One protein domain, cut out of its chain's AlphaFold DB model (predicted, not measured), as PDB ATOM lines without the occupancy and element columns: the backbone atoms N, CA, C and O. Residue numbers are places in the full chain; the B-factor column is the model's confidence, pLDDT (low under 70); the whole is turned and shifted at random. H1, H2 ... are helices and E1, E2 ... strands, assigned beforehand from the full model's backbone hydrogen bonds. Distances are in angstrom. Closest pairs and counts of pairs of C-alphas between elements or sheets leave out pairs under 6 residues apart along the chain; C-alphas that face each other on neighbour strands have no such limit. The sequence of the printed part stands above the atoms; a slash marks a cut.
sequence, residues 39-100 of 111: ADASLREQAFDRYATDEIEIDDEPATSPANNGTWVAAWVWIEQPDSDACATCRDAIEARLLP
ATOM      1  N   ALA A  39      66.591  48.436 -48.713       55.91
ATOM      2  CA  ALA A  39      65.960  47.150 -48.952       55.91
ATOM      3  C   ALA A  39      66.934  46.215 -49.676       55.91
ATOM      4  O   ALA A  39      67.415  46.527 -50.767       55.91
ATOM      5  N   ASP A  40      67.211  45.049 -49.098       64.88
ATOM      6  CA  ASP A  40      67.790  43.962 -49.877       64.88
ATOM      7  C   ASP A  40      66.720  43.491 -50.871       64.88
ATOM      8  O   ASP A  40      65.632  43.064 -50.468       64.88
ATOM      9  N   ALA A  41      67.013  43.575 -52.172       64.06
ATOM     10  CA  ALA A  41      66.085  43.181 -53.232       64.06
ATOM     11  C   ALA A  41      65.572  41.737 -53.059       64.06
ATOM     12  O   ALA A  41      64.433  41.438 -53.422       64.06
ATOM     13  N   SER A  42      66.368  40.859 -52.439       73.31
ATOM     14  CA  SER A  42      65.971  39.480 -52.147       73.31
ATOM     15  C   SER A  42      64.947  39.362 -51.011       73.31
ATOM     16  O   SER A  42      64.162  38.415 -50.994       73.31
ATOM     17  N   LEU A  43      64.917  40.306 -50.062       76.75
ATOM     18  CA  LEU A  43      63.919  40.334 -48.985       76.75
ATOM     19  C   LEU A  43      62.568  40.842 -49.488       76.75
ATOM     20  O   LEU A  43      61.533  40.385 -49.006       76.75
ATOM     21  N   ARG A  44      62.577  41.735 -50.485       83.38
ATOM     22  CA  ARG A  44      61.364  42.191 -51.173       83.38
ATOM     23  C   ARG A  44      60.647  41.031 -51.853       83.38
ATOM     24  O   ARG A  44      59.474  40.829 -51.578       83.38
ATOM     25  N   GLU A  45      61.339  40.261 -52.695       85.69
ATOM     26  CA  GLU A  45      60.726  39.126 -53.408       85.69
ATOM     27  C   GLU A  45      60.134  38.106 -52.432       85.69
ATOM     28  O   GLU A  45      58.993  37.688 -52.585       85.69
ATOM     29  N   GLN A  46      60.856  37.797 -51.351       88.31
ATOM     30  CA  GLN A  46      60.352  36.906 -50.305       88.31
ATOM     31  C   GLN A  46      59.108  37.454 -49.592       88.31
ATOM     32  O   GLN A  46      58.218  36.679 -49.240       88.31
ATOM     33  N   ALA A  47      59.050  38.764 -49.337       89.75
ATOM     34  CA  ALA A  47      57.884  39.397 -48.729       89.75
ATOM     35  C   ALA A  47      56.701  39.441 -49.702       89.75
ATOM     36  O   ALA A  47      55.583  39.122 -49.300       89.75
ATOM     37  N   PHE A  48      56.955  39.766 -50.970       91.25
ATOM     38  CA  PHE A  48      55.956  39.802 -52.032       91.25
ATOM     39  C   PHE A  48      55.319  38.424 -52.224       91.25
ATOM     40  O   PHE A  48      54.117  38.277 -52.035       91.25
ATOM     41  N   ASP A  49      56.123  37.388 -52.461       93.50
ATOM     42  CA  ASP A  49      55.632  36.023 -52.690       93.50
ATOM     43  C   ASP A  49      54.824  35.465 -51.510       93.50
ATOM     44  O   ASP A  49      53.966  34.597 -51.679       93.50
ATOM     45  N   ARG A  50      55.121  35.931 -50.292       94.19
ATOM     46  CA  ARG A  50      54.504  35.419 -49.067       94.19
ATOM     47  C   ARG A  50      53.279  36.205 -48.612       94.19
ATOM     48  O   ARG A  50      52.398  35.605 -47.995       94.19
ATOM     49  N   TYR A  51      53.263  37.518 -48.824       93.94
ATOM     50  CA  TYR A  51      52.298  38.419 -48.192       93.94
ATOM     51  C   TYR A  51      51.537  39.313 -49.168       93.94
ATOM     52  O   TYR A  51      50.546  39.895 -48.737       93.94
ATOM     53  N   ALA A  52      51.958  39.434 -50.432       94.00
ATOM     54  CA  ALA A  52      51.227  40.252 -51.392       94.00
ATOM     55  C   ALA A  52      49.854  39.633 -51.688       94.00
ATOM     56  O   ALA A  52      49.735  38.453 -52.030       94.00
ATOM     57  N   THR A  53      48.816  40.447 -51.546       95.25
ATOM     58  CA  THR A  53      47.419  40.115 -51.842       95.25
ATOM     59  C   THR A  53      46.739  41.339 -52.453       95.25
ATOM     60  O   THR A  53      47.342  42.406 -52.541       95.25
ATOM     61  N   ASP A  54      45.465  41.227 -52.831       93.19
ATOM     62  CA  ASP A  54      44.686  42.390 -53.290       93.19
ATOM     63  C   ASP A  54      44.543  43.478 -52.200       93.19
ATOM     64  O   ASP A  54      44.295  44.641 -52.505       93.19
ATOM     65  N   GLU A  55      44.720  43.108 -50.928       95.38
ATOM     66  CA  GLU A  55      44.591  44.000 -49.770       95.38
ATOM     67  C   GLU A  55      45.947  44.486 -49.231       95.38
ATOM     68  O   GLU A  55      45.990  45.420 -48.428       95.38
ATOM     69  N   ILE A  56      47.056  43.850 -49.628       94.75
ATOM     70  CA  ILE A  56      48.407  44.135 -49.131       94.75
ATOM     71  C   ILE A  56      49.374  44.218 -50.311       94.75
ATOM     72  O   ILE A  56      49.662  43.218 -50.965       94.75
ATOM     73  N   GLU A  57      49.956  45.393 -50.519       94.38
ATOM     74  CA  GLU A  57      50.942  45.652 -51.567       94.38
ATOM     75  C   GLU A  57      52.333  45.872 -50.955       94.38
ATOM     76  O   GLU A  57      52.500  46.614 -49.985       94.38
ATOM     77  N   ILE A  58      53.353  45.226 -51.525       92.56
ATOM     78  CA  ILE A  58      54.760  45.463 -51.180       92.56
ATOM     79  C   ILE A  58      55.355  46.367 -52.258       92.56
ATOM     80  O   ILE A  58      55.305  46.015 -53.434       92.56
ATOM     81  N   ASP A  59      55.921  47.502 -51.849       87.12
ATOM     82  CA  ASP A  59      56.559  48.470 -52.750       87.12
ATOM     83  C   ASP A  59      57.734  47.834 -53.526       87.12
ATOM     84  O   ASP A  59      58.341  46.851 -53.083       87.12
ATOM     85  N   ASP A  60      58.088  48.414 -54.671       83.75
ATOM     86  CA  ASP A  60      59.247  48.018 -55.469       83.75
ATOM     87  C   ASP A  60      60.569  48.292 -54.737       83.75
ATOM     88  O   ASP A  60      61.524  47.523 -54.876       83.75
ATOM     89  N   GLU A  61      60.610  49.335 -53.905       84.44
ATOM     90  CA  GLU A  61      61.750  49.679 -53.046       84.44
ATOM     91  C   GLU A  61      61.297  49.848 -51.581       84.44
ATOM     92  O   GLU A  61      61.296  50.959 -51.040       84.44
ATOM     93  N   PRO A  62      60.887  48.765 -50.892       85.25
ATOM     94  CA  PRO A  62      60.244  48.888 -49.593       85.25
ATOM     95  C   PRO A  62      61.272  49.203 -48.510       85.25
ATOM     96  O   PRO A  62      62.315  48.562 -48.411       85.25
ATOM     97  N   ALA A  63      60.970  50.136 -47.611       84.75
ATOM     98  CA  ALA A  63      61.827  50.352 -46.450       84.75
ATOM     99  C   ALA A  63      61.915  49.076 -45.592       84.75
ATOM    100  O   ALA A  63      60.904  48.415 -45.336       84.75
ATOM    101  N   THR A  64      63.115  48.755 -45.101       84.56
ATOM    102  CA  THR A  64      63.343  47.580 -44.250       84.56
ATOM    103  C   THR A  64      63.933  47.945 -42.897       84.56
ATOM    104  O   THR A  64      64.728  48.877 -42.789       84.56
ATOM    105  N   SER A  65      63.589  47.175 -41.864       81.75
ATOM    106  CA  SER A  65      64.172  47.315 -40.526       81.75
ATOM    107  C   SER A  65      64.494  45.945 -39.929       81.75
ATOM    108  O   SER A  65      63.593  45.110 -39.835       81.75
ATOM    109  N   PRO A  66      65.726  45.687 -39.462       81.81
ATOM    110  CA  PRO A  66      66.067  44.413 -38.833       81.81
ATOM    111  C   PRO A  66      65.263  44.179 -37.540       81.81
ATOM    112  O   PRO A  66      64.882  45.122 -36.843       81.81
ATOM    113  N   ALA A  67      65.014  42.909 -37.208       83.25
ATOM    114  CA  ALA A  67      64.322  42.473 -35.994       83.25
ATOM    115  C   ALA A  67      64.939  41.180 -35.431       83.25
ATOM    116  O   ALA A  67      65.764  40.525 -36.070       83.25
ATOM    117  N   ASN A  68      64.524  40.775 -34.227       86.00
ATOM    118  CA  ASN A  68      64.951  39.493 -33.663       86.00
ATOM    119  C   ASN A  68      64.445  38.344 -34.550       86.00
ATOM    120  O   ASN A  68      63.239  38.132 -34.650       86.00
ATOM    121  N   ASN A  69      65.374  37.600 -35.158       85.31
ATOM    122  CA  ASN A  69      65.113  36.485 -36.079       85.31
ATOM    123  C   ASN A  69      64.368  36.865 -37.375       85.31
ATOM    124  O   ASN A  69      63.664  36.026 -37.937       85.31
ATOM    125  N   GLY A  70      64.509  38.098 -37.871       85.62
ATOM    126  CA  GLY A  70      63.879  38.493 -39.131       85.62
ATOM    127  C   GLY A  70      64.134  39.940 -39.533       85.62
ATOM    128  O   GLY A  70      65.020  40.612 -39.010       85.62
ATOM    129  N   THR A  71      63.355  40.428 -40.491       86.94
ATOM    130  CA  THR A  71      63.387  41.815 -40.968       86.94
ATOM    131  C   THR A  71      61.963  42.255 -41.277       86.94
ATOM    132  O   THR A  71      61.198  41.509 -41.880       86.94
ATOM    133  N   TRP A  72      61.605  43.452 -40.826       88.88
ATOM    134  CA  TRP A  72      60.372  44.127 -41.199       88.88
ATOM    135  C   TRP A  72      60.518  44.729 -42.587       88.88
ATOM    136  O   TRP A  72      61.551  45.331 -42.883       88.88
ATOM    137  N   VAL A  73      59.475  44.597 -43.397       89.25
ATOM    138  CA  VAL A  73      59.363  45.180 -44.735       89.25
ATOM    139  C   VAL A  73      58.125  46.072 -44.738       89.25
ATOM    140  O   VAL A  73      57.073  45.658 -44.248       89.25
ATOM    141  N   ALA A  74      58.259  47.305 -45.219       89.75
ATOM    142  CA  ALA A  74      57.135  48.222 -45.359       89.75
ATOM    143  C   ALA A  74      56.155  47.727 -46.435       89.75
ATOM    144  O   ALA A  74      56.574  47.234 -47.480       89.75
ATOM    145  N   ALA A  75      54.859  47.880 -46.164       93.50
ATOM    146  CA  ALA A  75      53.770  47.467 -47.039       93.50
ATOM    147  C   ALA A  75      52.648  48.509 -47.012       93.50
ATOM    148  O   ALA A  75      52.435  49.177 -45.993       93.50
ATOM    149  N   TRP A  76      51.915  48.609 -48.112       93.31
ATOM    150  CA  TRP A  76      50.665  49.342 -48.207       93.31
ATOM    151  C   TRP A  76      49.509  48.396 -47.906       93.31
ATOM    152  O   TRP A  76      49.496  47.255 -48.357       93.31
ATOM    153  N   VAL A  77      48.545  48.873 -47.125       94.25
ATOM    154  CA  VAL A  77      47.326  48.126 -46.811       94.25
ATOM    155  C   VAL A  77      46.160  48.874 -47.423       94.25
ATOM    156  O   VAL A  77      45.976  50.065 -47.158       94.25
ATOM    157  N   TRP A  78      45.390  48.179 -48.248       93.38
ATOM    158  CA  TRP A  78      44.183  48.721 -48.837       93.38
ATOM    159  C   TRP A  78      43.071  48.765 -47.789       93.38
ATOM    160  O   TRP A  78      42.852  47.815 -47.039       93.38
ATOM    161  N   ILE A  79      42.372  49.894 -47.725       90.19
ATOM    162  CA  ILE A  79      41.221  50.088 -46.848       90.19
ATOM    163  C   ILE A  79      40.106  50.667 -47.709       90.19
ATOM    164  O   ILE A  79      40.289  51.713 -48.338       90.19
ATOM    165  N   GLU A  80      38.962  49.986 -47.729       89.94
ATOM    166  CA  GLU A  80      37.775  50.462 -48.428       89.94
ATOM    167  C   GLU A  80      37.315  51.799 -47.842       89.94
ATOM    168  O   GLU A  80      37.323  52.006 -46.622       89.94
ATOM    169  N   GLN A  81      36.909  52.727 -48.709       84.69
ATOM    170  CA  GLN A  81      36.242  53.928 -48.224       84.69
ATOM    171  C   GLN A  81      34.886  53.524 -47.641       84.69
ATOM    172  O   GLN A  81      34.170  52.760 -48.281       84.69
ATOM    173  N   PRO A  82      34.504  54.027 -46.458       78.50
ATOM    174  CA  PRO A  82      33.183  53.741 -45.925       78.50
ATOM    175  C   PRO A  82      32.117  54.229 -46.912       78.50
ATOM    176  O   PRO A  82      32.194  55.367 -47.383       78.50
ATOM    177  N   ASP A  83      31.127  53.381 -47.201       70.75
ATOM    178  CA  ASP A  83      29.987  53.738 -48.044       70.75
ATOM    179  C   ASP A  83      29.355  55.046 -47.546       70.75
ATOM    180  O   ASP A  83      28.916  55.168 -46.397       70.75
ATOM    181  N   SER A  84      29.295  56.051 -48.422       57.38
ATOM    182  CA  SER A  84      28.774  57.389 -48.104       57.38
ATOM    183  C   SER A  84      27.267  57.425 -47.817       57.38
ATOM    184  O   SER A  84      26.729  58.494 -47.510       57.38
ATOM    185  N   ASP A  85      26.601  56.272 -47.892       53.75
ATOM    186  CA  ASP A  85      25.184  56.078 -47.580       53.75
ATOM    187  C   ASP A  85      24.936  55.802 -46.087       53.75
ATOM    188  O   ASP A  85      23.799  55.586 -45.665       53.75
ATOM    189  N   ALA A  86      25.974  55.898 -45.247       50.53
ATOM    190  CA  ALA A  86      25.774  56.147 -43.828       50.53
ATOM    191  C   ALA A  86      24.965  57.450 -43.666       50.53
ATOM    192  O   ALA A  86      25.449  58.548 -43.969       50.53
ATOM    193  N   CYS A  87      23.706  57.275 -43.241       49.19
ATOM    194  CA  CYS A  87      22.740  58.266 -42.767       49.19
ATOM    195  C   CYS A  87      23.392  59.619 -42.429       49.19
ATOM    196  O   CYS A  87      24.347  59.672 -41.651       49.19
ATOM    197  N   ALA A  88      22.879  60.721 -42.992       53.59
ATOM    198  CA  ALA A  88      23.414  62.069 -42.771       53.59
ATOM    199  C   ALA A  88      23.602  62.405 -41.274       53.59
ATOM    200  O   ALA A  88      24.558  63.084 -40.915       53.59
ATOM    201  N   THR A  89      22.776  61.830 -40.398       52.38
ATOM    202  CA  THR A  89      22.863  61.955 -38.935       52.38
ATOM    203  C   THR A  89      24.109  61.283 -38.331       52.38
ATOM    204  O   THR A  89      24.628  61.733 -37.314       52.38
ATOM    205  N   CYS A  90      24.635  60.220 -38.946       47.84
ATOM    206  CA  CYS A  90      25.826  59.496 -38.480       47.84
ATOM    207  C   CYS A  90      27.139  60.157 -38.925       47.84
ATOM    208  O   CYS A  90      28.159  60.027 -38.247       47.84
ATOM    209  N   ARG A  91      27.116  60.881 -40.047       50.19
ATOM    210  CA  ARG A  91      28.277  61.591 -40.604       50.19
ATOM    211  C   ARG A  91      28.781  62.685 -39.662       50.19
ATOM    212  O   ARG A  91      29.980  62.768 -39.414       50.19
ATOM    213  N   ASP A  92      27.853  63.422 -39.057       52.25
ATOM    214  CA  ASP A  92      28.164  64.485 -38.096       52.25
ATOM    215  C   ASP A  92      28.643  63.925 -36.738       52.25
ATOM    216  O   ASP A  92      29.454  64.541 -36.046       52.25
ATOM    217  N   ALA A  93      28.204  62.718 -36.359       52.00
ATOM    218  CA  ALA A  93      28.590  62.081 -35.096       52.00
ATOM    219  C   ALA A  93      30.035  61.535 -35.102       52.00
ATOM    220  O   ALA A  93      30.714  61.555 -34.068       52.00
ATOM    221  N   ILE A  94      30.528  61.084 -36.266       50.56
ATOM    222  CA  ILE A  94      31.883  60.533 -36.425       50.56
ATOM    223  C   ILE A  94      32.947  61.636 -36.326       50.56
ATOM    224  O   ILE A  94      33.927  61.458 -35.596       50.56
ATOM    225  N   GLU A  95      32.748  62.795 -36.970       51.12
ATOM    226  CA  GLU A  95      33.656  63.948 -36.813       51.12
ATOM    227  C   GLU A  95      33.678  64.473 -35.367       51.12
ATOM    228  O   GLU A  95      34.720  64.916 -34.875       51.12
ATOM    229  N   ALA A  96      32.564  64.342 -34.640       54.97
ATOM    230  CA  ALA A  96      32.450  64.739 -33.240       54.97
ATOM    231  C   ALA A  96      33.024  63.719 -32.233       54.97
ATOM    232  O   ALA A  96      33.053  64.003 -31.032       54.97
ATOM    233  N   ARG A  97      33.511  62.547 -32.681       49.44
ATOM    234  CA  ARG A  97      34.053  61.480 -31.812       49.44
ATOM    235  C   ARG A  97      33.049  60.976 -30.758       49.44
ATOM    236  O   ARG A  97      33.447  60.506 -29.692       49.44
ATOM    237  N   LEU A  98      31.755  61.067 -31.062       50.56
ATOM    238  CA  LEU A  98      30.668  60.569 -30.226       50.56
ATOM    239  C   LEU A  98      30.250  59.189 -30.743       50.56
ATOM    240  O   LEU A  98      29.570  59.068 -31.754       50.56
ATOM    241  N   LEU A  99      30.666  58.137 -30.045       47.44
ATOM    242  CA  LEU A  99      30.057  56.806 -30.142       47.44
ATOM    243  C   LEU A  99      29.356  56.521 -28.803       47.44
ATOM    244  O   LEU A  99      29.866  56.977 -27.774       47.44
ATOM    245  N   PRO A 100      28.221  55.792 -28.785       44.69
ATOM    246  CA  PRO A 100      28.018  54.575 -29.575       44.69
ATOM    247  C   PRO A 100      26.691  54.490 -30.348       44.69
ATOM    248  O   PRO A 100      25.674  55.066 -29.970       44.69
TER     249      PRO A 100
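AT A GLANCE: This is residues 39 to 100 of the 111 residues of an uncharacterized protein of Sphingomonas sp. NFR15 (UniProt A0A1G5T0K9). Helix H1 packs on two small antiparallel sheets, E2-E3 and E1-E4, and a long arm leads away to helix H2. Residues 81 to 89 stick out. The printed part, 62 residues with H1, E1 to E4 and H2 in order, is mixed in class and extended, radius of gyration of the C-alphas 18.2 A, spans 50 by 24 by 16 A.

HOW THE PARTS SIT: E2, residues 64 to 67, and E3, residues 70 to 73, form a hairpin, N 72 to O 65 2.8 A. E3 runs on at 56 degrees into E4, residues 75 to 77, antiparallel to E1, residues 56 to 58, N 76 to O 57 2.8 A. H1, residues 41 to 51, is closest to E1 at C-alphas 48 and 58, 5.8 A. Within hydrogen-bond range are every O i to N i+4 pair in H1, 1 of 4 in H2, residues 88 to 95, and there 2 of 5 O i to N i+3.

IN THESE COORDINATES: H1, 15.4 A long, begins at C-alpha 41 (66.085, 43.181, -53.232); H2, 12.0 A, ends at C-alpha 95 (33.656, 63.948, -36.813).

THE WHOLE: The printed part has no cut; pLDDT is under 70 at residues 39 to 41 and 84 to 100.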